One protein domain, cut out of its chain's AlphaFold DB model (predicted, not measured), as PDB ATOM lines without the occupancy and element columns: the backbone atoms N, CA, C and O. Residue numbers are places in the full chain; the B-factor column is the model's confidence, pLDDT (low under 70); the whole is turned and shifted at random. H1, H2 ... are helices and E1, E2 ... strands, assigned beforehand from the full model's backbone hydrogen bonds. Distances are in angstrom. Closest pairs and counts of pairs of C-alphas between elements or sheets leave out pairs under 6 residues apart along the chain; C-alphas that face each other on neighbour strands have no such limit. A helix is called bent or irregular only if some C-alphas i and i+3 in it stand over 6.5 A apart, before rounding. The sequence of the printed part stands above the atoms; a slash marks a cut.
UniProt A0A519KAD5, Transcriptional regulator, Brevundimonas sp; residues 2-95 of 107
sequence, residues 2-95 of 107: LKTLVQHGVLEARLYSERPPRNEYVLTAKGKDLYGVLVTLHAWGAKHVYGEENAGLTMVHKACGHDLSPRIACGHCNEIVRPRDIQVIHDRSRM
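AT A GLANCE: This is residues 2 to 95 of the 107 residues of the protein "Transcriptional regulator" of Brevundimonas sp (UniProt A0A519KAD5). A two-stranded hairpin, E1 and E2, makes one end of an open, strung-out model, with the short helix H1 beside its base; tiny H2 leads from it to the longest helix, H3. Beyond H3 a long winding stretch, residues 51 to 95, has no named element, and its tail, residues 87 to 95, sticks out. The 94 printed residues hold three named helices and two strands in the order H1 E1 E2 H2 H3, the sheet being E1 - E2, antiparallel. The class is mixed, with 41 residues, under half, in named elements. The whole is only just extended, close to loose, with a radius of gyration of the C-alphas of 18.8 A and spans of 56 by 47 by 27 A.

IN THESE COORDINATES: E1, residues 11 to 18, and E2, residues 21 to 27, each measure 20.0 A. H1, residues 2 to 7, begins at C-alpha 2 (-46.696, -39.997, 57.984) and measures 8.6 A. H2 is residues 29 to 32, 5.2 A. H3, residues 35 to 50, measures 21.1 A and ends at C-alpha 50 (-39.474, -47.447, 32.757). H3 is neither bent nor irregular, but only just: C-alphas 47 and 50 are 6.2 A apart.

HOW THE PARTS SIT: E1 and E2 form a hairpin, antiparallel at 151 degrees. N 12 and O 26, 2.9 A, and N 24 and O 14, 2.8 A, are within hydrogen-bond range. The closest C-alphas of H1 and E1 are those of Val 6 and Glu 12, 5.5 A. H1 and E2 are near each other, with 7 pairs of C-alphas within 10 A. H2 and H3 meet only through their link. H3 is apart from H1, E1 and E2. Every O i to N i+4 pair is within hydrogen-bond range in H1, 11 of 12 in H3; H2 is too short for such a pair.

THE WHOLE: The two C-alphas farthest apart, those of Arg 19 and Arg 84, are 56.8 A apart. The printed part has no cut. The four links between named elements are tight. Mean pLDDT of the printed part is 93.5, and no printed residue is under 70.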
ATOM      1  N   LEU A   2     -46.378 -41.412  57.679       89.56
ATOM      2  CA  LEU A   2     -46.696 -39.997  57.984       89.56
ATOM      3  C   LEU A   2     -46.170 -39.516  59.345       89.56
ATOM      4  O   LEU A   2     -45.570 -38.451  59.412       89.56
ATOM      5  N   LYS A   3     -46.319 -40.324  60.407       90.12
ATOM      6  CA  LYS A   3     -45.786 -39.999  61.746       90.12
ATOM      7  C   LYS A   3     -44.290 -39.666  61.707       90.12
ATOM      8  O   LYS A   3     -43.879 -38.664  62.267       90.12
ATOM      9  N   THR A   4     -43.509 -40.448  60.965       92.38
ATOM     10  CA  THR A   4     -42.065 -40.245  60.770       92.38
ATOM     11  C   THR A   4     -41.753 -38.935  60.043       92.38
ATOM     12  O   THR A   4     -40.846 -38.209  60.432       92.38
ATOM     13  N   LEU A   5     -42.516 -38.593  59.001       94.75
ATOM     14  CA  LEU A   5     -42.343 -37.320  58.291       94.75
ATOM     15  C   LEU A   5     -42.723 -36.118  59.165       94.75
ATOM     16  O   LEU A   5     -42.086 -35.073  59.056       94.75
ATOM     17  N   VAL A   6     -43.715 -36.270  60.046       95.12
ATOM     18  CA  VAL A   6     -44.058 -35.251  61.047       95.12
ATOM     19  C   VAL A   6     -42.957 -35.118  62.095       95.12
ATOM     20  O   VAL A   6     -42.497 -34.012  62.351       95.12
ATOM     21  N   GLN A   7     -42.468 -36.236  62.635       93.25
ATOM     22  CA  GLN A   7     -41.369 -36.266  63.601       93.25
ATOM     23  C   GLN A   7     -40.107 -35.588  63.051       93.25
ATOM     24  O   GLN A   7     -39.464 -34.805  63.739       93.25
ATOM     25  N   HIS A   8     -39.784 -35.804  61.774       92.75
ATOM     26  CA  HIS A   8     -38.653 -35.134  61.128       92.75
ATOM     27  C   HIS A   8     -38.968 -33.726  60.601       92.75
ATOM     28  O   HIS A   8     -38.118 -33.127  59.932       92.75
ATOM     29  N   GLY A   9     -40.157 -33.185  60.872       94.75
ATOM     30  CA  GLY A   9     -40.556 -31.830  60.495       94.75
ATOM     31  C   GLY A   9     -40.693 -31.610  58.988       94.75
ATOM     32  O   GLY A   9     -40.586 -30.478  58.532       94.75
ATOM     33  N   VAL A  10     -40.881 -32.671  58.199       96.62
ATOM     34  CA  VAL A  10     -41.189 -32.594  56.758       96.62
ATOM     35  C   VAL A  10     -42.664 -32.248  56.550       96.62
ATOM     36  O   VAL A  10     -43.010 -31.482  55.651       96.62
ATOM     37  N   LEU A  11     -43.525 -32.794  57.407       97.25
ATOM     38  CA  LEU A  11     -44.955 -32.516  57.445       97.25
ATOM     39  C   LEU A  11     -45.342 -31.919  58.797       97.25
ATOM     40  O   LEU A  11     -44.698 -32.181  59.808       97.25
ATOM     41  N   GLU A  12     -46.434 -31.175  58.820       96.38
ATOM     42  CA  GLU A  12     -47.133 -30.783  60.043       96.38
ATOM     43  C   GLU A  12     -48.580 -31.284  59.974       96.38
ATOM     44  O   GLU A  12     -49.198 -31.270  58.907       96.38
ATOM     45  N   ALA A  13     -49.108 -31.765  61.101       94.12
ATOM     46  CA  ALA A  13     -50.506 -32.169  61.209       94.12
ATOM     47  C   ALA A  13     -51.344 -30.963  61.648       94.12
ATOM     48  O   ALA A  13     -51.089 -30.391  62.706       94.12
ATOM     49  N   ARG A  14     -52.352 -30.595  60.858       93.31
ATOM     50  CA  ARG A  14     -53.284 -29.502  61.164       93.31
ATOM     51  C   ARG A  14     -54.700 -30.044  61.255       93.31
ATOM     52  O   ARG A  14     -55.116 -30.812  60.393       93.31
ATOM     53  N   LEU A  15     -55.442 -29.661  62.289       92.12
ATOM     54  CA  LEU A  15     -56.857 -30.011  62.397       92.12
ATOM     55  C   LEU A  15     -57.636 -29.226  61.334       92.12
ATOM     56  O   LEU A  15     -57.613 -27.999  61.351       92.12
ATOM     57  N   TYR A  16     -58.312 -29.922  60.420       89.00
ATOM     58  CA  TYR A  16     -59.107 -29.283  59.357       89.00
ATOM     59  C   TYR A  16     -60.613 -29.533  59.494       89.00
ATOM     60  O   TYR A  16     -61.416 -28.914  58.801       89.00
ATOM     61  N   SER A  17     -61.018 -30.442  60.381       90.62
ATOM     62  CA  SER A  17     -62.413 -30.620  60.775       90.62
ATOM     63  C   SER A  17     -62.468 -30.982  62.246       90.62
ATOM     64  O   SER A  17     -61.721 -31.849  62.687       90.62
ATOM     65  N   GLU A  18     -63.353 -30.334  62.998       87.56
ATOM     66  CA  GLU A  18     -63.579 -30.635  64.414       87.56
ATOM     67  C   GLU A  18     -64.671 -31.697  64.614       87.56
ATOM     68  O   GLU A  18     -64.741 -32.325  65.670       87.56
ATOM     69  N   ARG A  19     -65.545 -31.917  63.618       88.62
ATOM     70  CA  ARG A  19     -66.710 -32.816  63.720       88.62
ATOM     71  C   ARG A  19     -66.972 -33.552  62.396       88.62
ATOM     72  O   ARG A  19     -67.695 -33.032  61.548       88.62
ATOM     73  N   PRO A  20     -66.436 -34.775  62.209       85.88
ATOM     74  CA  PRO A  20     -65.527 -35.489  63.114       85.88
ATOM     75  C   PRO A  20     -64.105 -34.892  63.100       85.88
ATOM     76  O   PRO A  20     -63.706 -34.366  62.060       85.88
ATOM     77  N   PRO A  21     -63.320 -35.030  64.189       88.44
ATOM     78  CA  PRO A  21     -61.917 -34.623  64.223       88.44
ATOM     79  C   PRO A  21     -61.106 -35.264  63.093       88.44
ATOM     80  O   PRO A  21     -61.003 -36.493  63.017       88.44
ATOM     81  N   ARG A  22     -60.529 -34.451  62.203       92.25
ATOM     82  CA  ARG A  22     -59.652 -34.920  61.121       92.25
ATOM     83  C   ARG A  22     -58.467 -33.985  60.932       92.25
ATOM     84  O   ARG A  22     -58.632 -32.766  60.914       92.25
ATOM     85  N   ASN A  23     -57.295 -34.584  60.738       92.94
ATOM     86  CA  ASN A  23     -56.054 -33.866  60.471       92.94
ATOM     87  C   ASN A  23     -55.676 -33.947  58.993       92.94
ATOM     88  O   ASN A  23     -55.760 -35.013  58.381       92.94
ATOM     89  N   GLU A  24     -55.219 -32.827  58.453       93.69
ATOM     90  CA  GLU A  24     -54.516 -32.737  57.185       93.69
ATOM     91  C   GLU A  24     -53.018 -32.699  57.482       93.69
ATOM     92  O   GLU A  24     -52.593 -32.249  58.547       93.69
ATOM     93  N   TYR A  25     -52.212 -33.203  56.551       95.50
ATOM     94  CA  TYR A  25     -50.760 -33.190  56.669       95.50
ATOM     95  C   TYR A  25     -50.205 -32.298  55.575       95.50
ATOM     96  O   TYR A  25     -50.278 -32.649  54.397       95.50
ATOM     97  N   VAL A  26     -49.668 -31.146  55.959       96.12
ATOM     98  CA  VAL A  26     -49.175 -30.153  55.002       96.12
ATOM     99  C   VAL A  26     -47.656 -30.062  55.053       96.12
ATOM    100  O   VAL A  26     -47.036 -30.339  56.079       96.12
ATOM    101  N   LEU A  27     -47.044 -29.717  53.918       97.50
ATOM    102  CA  LEU A  27     -45.593 -29.567  53.816       97.50
ATOM    103  C   LEU A  27     -45.125 -28.334  54.589       97.50
ATOM    104  O   LEU A  27     -45.580 -27.215  54.329       97.50
ATOM    105  N   THR A  28     -44.137 -28.542  55.453       97.62
ATOM    106  CA  THR A  28     -43.370 -27.456  56.075       97.62
ATOM    107  C   THR A  28     -42.415 -26.824  55.054       97.62
ATOM    108  O   THR A  28     -42.297 -27.295  53.919       97.62
ATOM    109  N   ALA A  29     -41.674 -25.780  55.444       97.81
ATOM    110  CA  ALA A  29     -40.580 -25.248  54.621       97.81
ATOM    111  C   ALA A  29     -39.555 -26.345  54.266       97.81
ATOM    112  O   ALA A  29     -39.298 -26.588  53.090       97.81
ATOM    113  N   LYS A  30     -39.108 -27.112  55.271       96.75
ATOM    114  CA  LYS A  30     -38.205 -28.260  55.097       96.75
ATOM    115  C   LYS A  30     -38.760 -29.299  54.120       96.75
ATOM    116  O   LYS A  30     -38.008 -29.877  53.343       96.75
ATOM    117  N   GLY A  31     -40.068 -29.555  54.156       97.12
ATOM    118  CA  GLY A  31     -40.706 -30.479  53.222       97.12
ATOM    119  C   GLY A  31     -40.786 -29.945  51.794       97.12
ATOM    120  O   GLY A  31     -40.588 -30.707  50.850       97.12
ATOM    121  N   LYS A  32     -41.033 -28.643  51.617       97.69
ATOM    122  CA  LYS A  32     -41.041 -28.002  50.292       97.69
ATOM    123  C   LYS A  32     -39.658 -28.023  49.642       97.69
ATOM    124  O   LYS A  32     -39.570 -28.268  48.440       97.69
ATOM    125  N   ASP A  33     -38.595 -27.875  50.430       96.94
ATOM    126  CA  ASP A  33     -37.211 -27.922  49.940       96.94
ATOM    127  C   ASP A  33     -36.827 -29.293  49.342       96.94
ATOM    128  O   ASP A  33     -35.905 -29.385  48.529       96.94
ATOM    129  N   LEU A  34     -37.574 -30.366  49.647       97.12
ATOM    130  CA  LEU A  34     -37.375 -31.691  49.039       97.12
ATOM    131  C   LEU A  34     -37.822 -31.775  47.572       97.12
ATOM    132  O   LEU A  34     -37.528 -32.771  46.908       97.12
ATOM    133  N   TYR A  35     -38.506 -30.759  47.040       95.56
ATOM    134  CA  TYR A  35     -38.996 -30.747  45.660       95.56
ATOM    135  C   TYR A  35     -37.907 -31.117  44.637       95.56
ATOM    136  O   TYR A  35     -38.116 -32.005  43.809       95.56
ATOM    137  N   GLY A  36     -36.720 -30.506  44.729       94.69
ATOM    138  CA  GLY A  36     -35.614 -30.771  43.800       94.69
ATOM    139  C   GLY A  36     -35.104 -32.217  43.851       94.69
ATOM    140  O   GLY A  36     -34.750 -32.793  42.817       94.69
ATOM    141  N   VAL A  37     -35.134 -32.835  45.037       96.12
ATOM    142  CA  VAL A  37     -34.770 -34.247  45.229       96.12
ATOM    143  C   VAL A  37     -35.783 -35.148  44.527       96.12
ATOM    144  O   VAL A  37     -35.393 -36.029  43.765       96.12
ATOM    145  N   LEU A  38     -37.079 -34.896  44.734       95.81
ATOM    146  CA  LEU A  38     -38.160 -35.693  44.149       95.81
ATOM    147  C   LEU A  38     -38.187 -35.604  42.618       95.81
ATOM    148  O   LEU A  38     -38.327 -36.628  41.955       95.81
ATOM    149  N   VAL A  39     -37.996 -34.408  42.050       96.31
ATOM    150  CA  VAL A  39     -37.906 -34.209  40.590       96.31
ATOM    151  C   VAL A  39     -36.735 -34.999  40.002       96.31
ATOM    152  O   VAL A  39     -36.886 -35.694  38.997       96.31
ATOM    153  N   THR A  40     -35.565 -34.925  40.638       95.88
ATOM    154  CA  THR A  40     -34.367 -35.626  40.154       95.88
ATOM    155  C   THR A  40     -34.522 -37.144  40.273       95.88
ATOM    156  O   THR A  40     -34.150 -37.875  39.355       95.88
ATOM    157  N   LEU A  41     -35.122 -37.625  41.367       95.50
ATOM    158  CA  LEU A  41     -35.415 -39.044  41.566       95.50
ATOM    159  C   LEU A  41     -36.424 -39.570  40.538       95.50
ATOM    160  O   LEU A  41     -36.234 -40.660  40.003       95.50
ATOM    161  N   HIS A  42     -37.460 -38.791  40.216       93.94
ATOM    162  CA  HIS A  42     -38.412 -39.141  39.163       93.94
ATOM    163  C   HIS A  42     -37.716 -39.296  37.805       93.94
ATOM    164  O   HIS A  42     -37.917 -40.306  37.140       93.94
ATOM    165  N   ALA A  43     -36.843 -38.357  37.423       93.31
ATOM    166  CA  ALA A  43     -36.094 -38.451  36.167       93.31
ATOM    167  C   ALA A  43     -35.163 -39.675  36.115       93.31
ATOM    168  O   ALA A  43     -35.032 -40.314  35.069       93.31
ATOM    169  N   TRP A  44     -34.541 -40.038  37.242       94.38
ATOM    170  CA  TRP A  44     -33.793 -41.291  37.352       94.38
ATOM    171  C   TRP A  44     -34.705 -42.507  37.129       94.38
ATOM    172  O   TRP A  44     -34.366 -43.382  36.335       94.38
ATOM    173  N   GLY A  45     -35.878 -42.538  37.768       93.62
ATOM    174  CA  GLY A  45     -36.849 -43.626  37.632       93.62
ATOM    175  C   GLY A  45     -37.395 -43.757  36.211       93.62
ATOM    176  O   GLY A  45     -37.404 -44.852  35.660       93.62
ATOM    177  N   ALA A  46     -37.762 -42.644  35.575       92.00
ATOM    178  CA  ALA A  46     -38.185 -42.621  34.177       92.00
ATOM    179  C   ALA A  46     -37.125 -43.265  33.270       92.00
ATOM    180  O   ALA A  46     -37.434 -44.157  32.488       92.00
ATOM    181  N   LYS A  47     -35.851 -42.898  33.452       90.56
ATOM    182  CA  LYS A  47     -34.748 -43.427  32.645       90.56
ATOM    183  C   LYS A  47     -34.423 -44.901  32.916       90.56
ATOM    184  O   LYS A  47     -34.075 -45.617  31.982       90.56
ATOM    185  N   HIS A  48     -34.432 -45.328  34.178       93.69
ATOM    186  CA  HIS A  48     -33.841 -46.611  34.586       93.69
ATOM    187  C   HIS A  48     -34.851 -47.692  34.968       93.69
ATOM    188  O   HIS A  48     -34.494 -48.866  34.947       93.69
ATOM    189  N   VAL A  49     -36.073 -47.313  35.337       94.00
ATOM    190  CA  VAL A  49     -37.145 -48.253  35.695       94.00
ATOM    191  C   VAL A  49     -38.082 -48.462  34.513       94.00
ATOM    192  O   VAL A  49     -38.379 -49.604  34.186       94.00
ATOM    193  N   TYR A  50     -38.514 -47.378  33.863       90.75
ATOM    194  CA  TYR A  50     -39.474 -47.447  32.757       90.75
ATOM    195  C   TYR A  50     -38.795 -47.483  31.381       90.75
ATOM    196  O   TYR A  50     -39.273 -48.157  30.474       90.75
ATOM    197  N   GLY A  51     -37.648 -46.818  31.218       87.19
ATOM    198  CA  GLY A  51     -36.913 -46.827  29.954       87.19
ATOM    199  C   GLY A  51     -37.726 -46.169  28.839       87.19
ATOM    200  O   GLY A  51     -37.960 -44.964  28.884       87.19
ATOM    201  N   GLU A  52     -38.135 -46.956  27.843       85.88
ATOM    202  CA  GLU A  52     -39.005 -46.499  26.745       85.88
ATOM    203  C   GLU A  52     -40.503 -46.614  27.079       85.88
ATOM    204  O   GLU A  52     -41.346 -46.090  26.351       85.88
ATOM    205  N   GLU A  53     -40.852 -47.289  28.177       87.88
ATOM    206  CA  GLU A  53     -42.233 -47.405  28.631       87.88
ATOM    207  C   GLU A  53     -42.725 -46.118  29.308       87.88
ATOM    208  O   GLU A  53     -41.964 -45.274  29.787       87.88
ATOM    209  N   ASN A  54     -44.046 -45.964  29.378       82.62
ATOM    210  CA  ASN A  54     -44.668 -44.801  29.995       82.62
ATOM    211  C   ASN A  54     -44.610 -44.886  31.532       82.62
ATOM    212  O   ASN A  54     -45.241 -45.752  32.137       82.62
ATOM    213  N   ALA A  55     -43.932 -43.927  32.170       85.31
ATOM    214  CA  ALA A  55     -43.818 -43.821  33.628       85.31
ATOM    215  C   ALA A  55     -45.126 -43.427  34.358       85.31
ATOM    216  O   ALA A  55     -45.140 -43.325  35.585       85.31
ATOM    217  N   GLY A  56     -46.214 -43.142  33.633       88.56
ATOM    218  CA  GLY A  56     -47.509 -42.709  34.177       88.56
ATOM    219  C   GLY A  56     -47.533 -41.264  34.693       88.56
ATOM    220  O   GLY A  56     -48.571 -40.780  35.140       88.56
ATOM    221  N   LEU A  57     -46.400 -40.566  34.623       89.44
ATOM    222  CA  LEU A  57     -46.229 -39.175  35.014       89.44
ATOM    223  C   LEU A  57     -45.176 -38.538  34.105       89.44
ATOM    224  O   LEU A  57     -44.036 -38.991  34.086       89.44
ATOM    225  N   THR A  58     -45.547 -37.461  33.410       90.88
ATOM    226  CA  THR A  58     -44.613 -36.640  32.629       90.88
ATOM    227  C   THR A  58     -44.511 -35.262  33.261       90.88
ATOM    228  O   THR A  58     -45.509 -34.558  33.427       90.88
ATOM    229  N   MET A  59     -43.294 -34.858  33.616       93.62
ATOM    230  CA  MET A  59     -43.014 -33.496  34.055       93.62
ATOM    231  C   MET A  59     -42.675 -32.641  32.838       93.62
ATOM    232  O   MET A  59     -41.693 -32.916  32.163       93.62
ATOM    233  N   VAL A  60     -43.455 -31.593  32.571       95.25
ATOM    234  CA  VAL A  60     -43.226 -30.668  31.447       95.25
ATOM    235  C   VAL A  60     -42.791 -29.309  31.984       95.25
ATOM    236  O   VAL A  60     -43.420 -28.748  32.889       95.25
ATOM    237  N   HIS A  61     -41.712 -28.751  31.430       97.00
ATOM    238  CA  HIS A  61     -41.269 -27.411  31.786       97.00
ATOM    239  C   HIS A  61     -42.228 -26.369  31.203       97.00
ATOM    240  O   HIS A  61     -42.247 -26.125  29.999       97.00
ATOM    241  N   LYS A  62     -42.992 -25.705  32.076       97.31
ATOM    242  CA  LYS A  62     -44.028 -24.740  31.677       97.31
ATOM    243  C   LYS A  62     -43.535 -23.640  30.733       97.31
ATOM    244  O   LYS A  62     -44.297 -23.235  29.867       97.31
ATOM    245  N   ALA A  63     -42.298 -23.157  30.884       97.44
ATOM    246  CA  ALA A  63     -41.823 -22.031  30.080       97.44
ATOM    247  C   ALA A  63     -41.408 -22.421  28.651       97.44
ATOM    248  O   ALA A  63     -41.478 -21.574  27.767       97.44
ATOM    249  N   CYS A  64     -40.988 -23.670  28.402       97.38
ATOM    250  CA  CYS A  64     -40.589 -24.108  27.056       97.38
ATOM    251  C   CYS A  64     -41.461 -25.222  26.462       97.38
ATOM    252  O   CYS A  64     -41.272 -25.552  25.298       97.38
ATOM    253  N   GLY A  65     -42.370 -25.825  27.231       97.25
ATOM    254  CA  GLY A  65     -43.265 -26.894  26.776       97.25
ATOM    255  C   GLY A  65     -42.609 -28.261  26.558       97.25
ATOM    256  O   GLY A  65     -43.294 -29.183  26.134       97.25
ATOM    257  N   HIS A  66     -41.314 -28.411  26.849       95.62
ATOM    258  CA  HIS A  66     -40.590 -29.672  26.670       95.62
ATOM    259  C   HIS A  66     -40.587 -30.515  27.948       95.62
ATOM    260  O   HIS A  66     -40.703 -29.978  29.057       95.62
ATOM    261  N   ASP A  67     -40.366 -31.818  27.789       93.19
ATOM    262  CA  ASP A  67     -40.128 -32.740  28.896       93.19
ATOM    263  C   ASP A  67     -38.989 -32.236  29.789       93.19
ATOM    264  O   ASP A  67     -37.889 -31.885  29.344       93.19
ATOM    265  N   LEU A  68     -39.266 -32.177  31.087       93.88
ATOM    266  CA  LEU A  68     -38.347 -31.681  32.090       93.88
ATOM    267  C   LEU A  68     -37.221 -32.696  32.290       93.88
ATOM    268  O   LEU A  68     -37.381 -33.720  32.947       93.88
ATOM    269  N   SER A  69     -36.043 -32.353  31.783       92.38
ATOM    270  CA  SER A  69     -34.795 -33.035  32.114       92.38
ATOM    271  C   SER A  69     -34.059 -32.252  33.204       92.38
ATOM    272  O   SER A  69     -33.371 -31.283  32.870       92.38
ATOM    273  N   PRO A  70     -34.162 -32.630  34.494       95.06
ATOM    274  CA  PRO A  70     -33.481 -31.901  35.554       95.06
ATOM    275  C   PRO A  70     -31.962 -31.911  35.350       95.06
ATOM    276  O   PRO A  70     -31.357 -32.885  34.879       95.06
ATOM    277  N   ARG A  71     -31.343 -30.786  35.701       94.88
ATOM    278  CA  ARG A  71     -29.896 -30.571  35.706       94.88
ATOM    279  C   ARG A  71     -29.524 -29.875  37.009       94.88
ATOM    280  O   ARG A  71     -30.303 -29.078  37.523       94.88
ATOM    281  N   ILE A  72     -28.338 -30.174  37.528       95.38
ATOM    282  CA  ILE A  72     -27.790 -29.495  38.702       95.38
ATOM    283  C   ILE A  72     -27.019 -28.277  38.202       95.38
ATOM    284  O   ILE A  72     -26.139 -28.416  37.354       95.38
ATOM    285  N   ALA A  73     -27.356 -27.099  38.719       96.19
ATOM    286  CA  ALA A  73     -26.653 -25.854  38.441       96.19
ATOM    287  C   ALA A  73     -26.088 -25.266  39.737       96.19
ATOM    288  O   ALA A  73     -26.660 -25.448  40.814       96.19
ATOM    289  N   CYS A  74     -24.961 -24.560  39.644       97.12
ATOM    290  CA  CYS A  74     -24.408 -23.830  40.776       97.12
ATOM    291  C   CYS A  74     -25.303 -22.627  41.093       97.12
ATOM    292  O   CYS A  74     -25.500 -21.771  40.238       97.12
ATOM    293  N   GLY A  75     -25.785 -22.506  42.331       95.62
ATOM    294  CA  GLY A  75     -26.629 -21.373  42.733       95.62
ATOM    295  C   GLY A  75     -25.934 -20.003  42.695       95.62
ATOM    296  O   GLY A  75     -26.610 -18.986  42.776       95.62
ATOM    297  N   HIS A  76     -24.602 -19.962  42.576       97.38
ATOM    298  CA  HIS A  76     -23.836 -18.716  42.509       97.38
ATOM    299  C   HIS A  76     -23.648 -18.204  41.073       97.38
ATOM    300  O   HIS A  76     -23.984 -17.061  40.787       97.38
ATOM    301  N   CYS A  77     -23.115 -19.036  40.170       97.38
ATOM    302  CA  CYS A  77     -22.816 -18.638  38.786       97.38
ATOM    303  C   CYS A  77     -23.831 -19.145  37.752       97.38
ATOM    304  O   CYS A  77     -23.741 -18.777  36.588       97.38
ATOM    305  N   ASN A  78     -24.788 -19.980  38.166       96.19
ATOM    306  CA  ASN A  78     -25.828 -20.581  37.329       96.19
ATOM    307  C   ASN A  78     -25.328 -21.554  36.238       96.19
ATOM    308  O   ASN A  78     -26.113 -22.013  35.408       96.19
ATOM    309  N   GLU A  79     -24.045 -21.921  36.264       97.62
ATOM    310  CA  GLU A  79     -23.470 -22.928  35.366       97.62
ATOM    311  C   GLU A  79     -23.921 -24.347  35.724       97.62
ATOM    312  O   GLU A  79     -24.107 -24.683  36.899       97.62
ATOM    313  N   ILE A  80     -24.046 -25.205  34.707       97.44
ATOM    314  CA  ILE A  80     -24.392 -26.621  34.886       97.44
ATOM    315  C   ILE A  80     -23.197 -27.377  35.464       97.44
ATOM    316  O   ILE A  80     -22.130 -27.443  34.858       97.44
ATOM    317  N   VAL A  81     -23.410 -28.020  36.609       96.56
ATOM    318  CA  VAL A  81     -22.379 -28.735  37.364       96.56
ATOM    319  C   VAL A  81     -22.471 -30.232  37.084       96.56
ATOM    320  O   VAL A  81     -23.531 -30.849  37.223       96.56
ATOM    321  N   ARG A  82     -21.344 -30.847  36.721       95.25
ATOM    322  CA  ARG A  82     -21.190 -32.308  36.646       95.25
ATOM    323  C   ARG A  82     -20.400 -32.813  37.857       95.25
ATOM    324  O   ARG A  82     -19.699 -32.031  38.490       95.25
ATOM    325  N   PRO A  83     -20.414 -34.128  38.153       94.56
ATOM    326  CA  PRO A  83     -19.661 -34.678  39.284       94.56
ATOM    327  C   PRO A  83     -18.173 -34.300  39.297       94.56
ATOM    328  O   PRO A  83     -17.619 -34.023  40.352       94.56
ATOM    329  N   ARG A  84     -17.538 -34.228  38.119       95.88
ATOM    330  CA  ARG A  84     -16.123 -33.843  37.964       95.88
ATOM    331  C   ARG A  84     -15.834 -32.367  38.269       95.88
ATOM    332  O   ARG A  84     -14.678 -32.017  38.461       95.88
ATOM    333  N   ASP A  85     -16.861 -31.522  38.258       96.06
ATOM    334  CA  ASP A  85     -16.743 -30.083  38.500       96.06
ATOM    335  C   ASP A  85     -16.903 -29.760  40.005       96.06
ATOM    336  O   ASP A  85     -16.818 -28.602  40.407       96.06
ATOM    337  N   ILE A  86     -17.135 -30.777  40.853       96.19
ATOM    338  CA  ILE A  86     -17.314 -30.643  42.303       96.19
ATOM    339  C   ILE A  86     -16.047 -31.105  43.022       96.19
ATOM    340  O   ILE A  86     -15.685 -32.281  42.984       96.19
ATOM    341  N   GLN A  87     -15.419 -30.194  43.762       95.75
ATOM    342  CA  GLN A  87     -14.406 -30.551  44.747       95.75
ATOM    343  C   GLN A  87     -15.076 -30.813  46.099       95.75
ATOM    344  O   GLN A  87     -15.713 -29.931  46.670       95.75
ATOM    345  N   VAL A  88     -14.911 -32.024  46.633       92.94
ATOM    346  CA  VAL A  88     -15.408 -32.370  47.969       92.94
ATOM    347  C   VAL A  88     -14.309 -32.103  48.991       92.94
ATOM    348  O   VAL A  88     -13.286 -32.785  49.015       92.94
ATOM    349  N   ILE A  89     -14.523 -31.100  49.839       92.62
ATOM    350  CA  ILE A  89     -13.631 -30.771  50.953       92.62
ATOM    351  C   ILE A  89     -14.276 -31.306  52.231       92.62
ATOM    352  O   ILE A  89     -15.351 -30.864  52.631       92.62
ATOM    353  N   HIS A  90     -13.634 -32.285  52.865       87.62
ATOM    354  CA  HIS A  90     -14.103 -32.851  54.127       87.62
ATOM    355  C   HIS A  90     -13.447 -32.134  55.306       87.62
ATOM    356  O   HIS A  90     -12.260 -32.328  55.565       87.62
ATOM    357  N   ASP A  91     -14.233 -31.370  56.059       88.69
ATOM    358  CA  ASP A  91     -13.821 -30.936  57.390       88.69
ATOM    359  C   ASP A  91     -13.855 -32.138  58.345       88.69
ATOM    360  O   ASP A  91     -14.912 -32.726  58.588       88.69
ATOM    361  N   ARG A  92     -12.685 -32.524  58.862       82.88
ATOM    362  CA  ARG A  92     -12.542 -33.639  59.809       82.88
ATOM    363  C   ARG A  92     -13.059 -33.306  61.209       82.88
ATOM    364  O   ARG A  92     -13.229 -34.228  61.995       82.88
ATOM    365  N   SER A  93     -13.305 -32.033  61.511       87.94
ATOM    366  CA  SER A  93     -13.864 -31.593  62.791       87.94
ATOM    367  C   SER A  93     -15.395 -31.556  62.812       87.94
ATOM    368  O   SER A  93     -15.989 -31.338  63.867       87.94
ATOM    369  N   ARG A  94     -16.059 -31.787  61.668       87.12
ATOM    370  CA  ARG A  94     -17.523 -31.756  61.595       87.12
ATOM    371  C   ARG A  94     -18.143 -32.906  62.387       87.12
ATOM    372  O   ARG A  94     -17.698 -34.050  62.286       87.12
ATOM    373  N   MET A  95     -19.250 -32.618  63.062       89.19
ATOM    374  CA  MET A  95     -20.092 -33.649  63.662       89.19
ATOM    375  C   MET A  95     -20.666 -34.572  62.572       89.19
ATOM    376  O   MET A  95     -21.027 -34.153  61.463       89.19
TER     377      MET A  95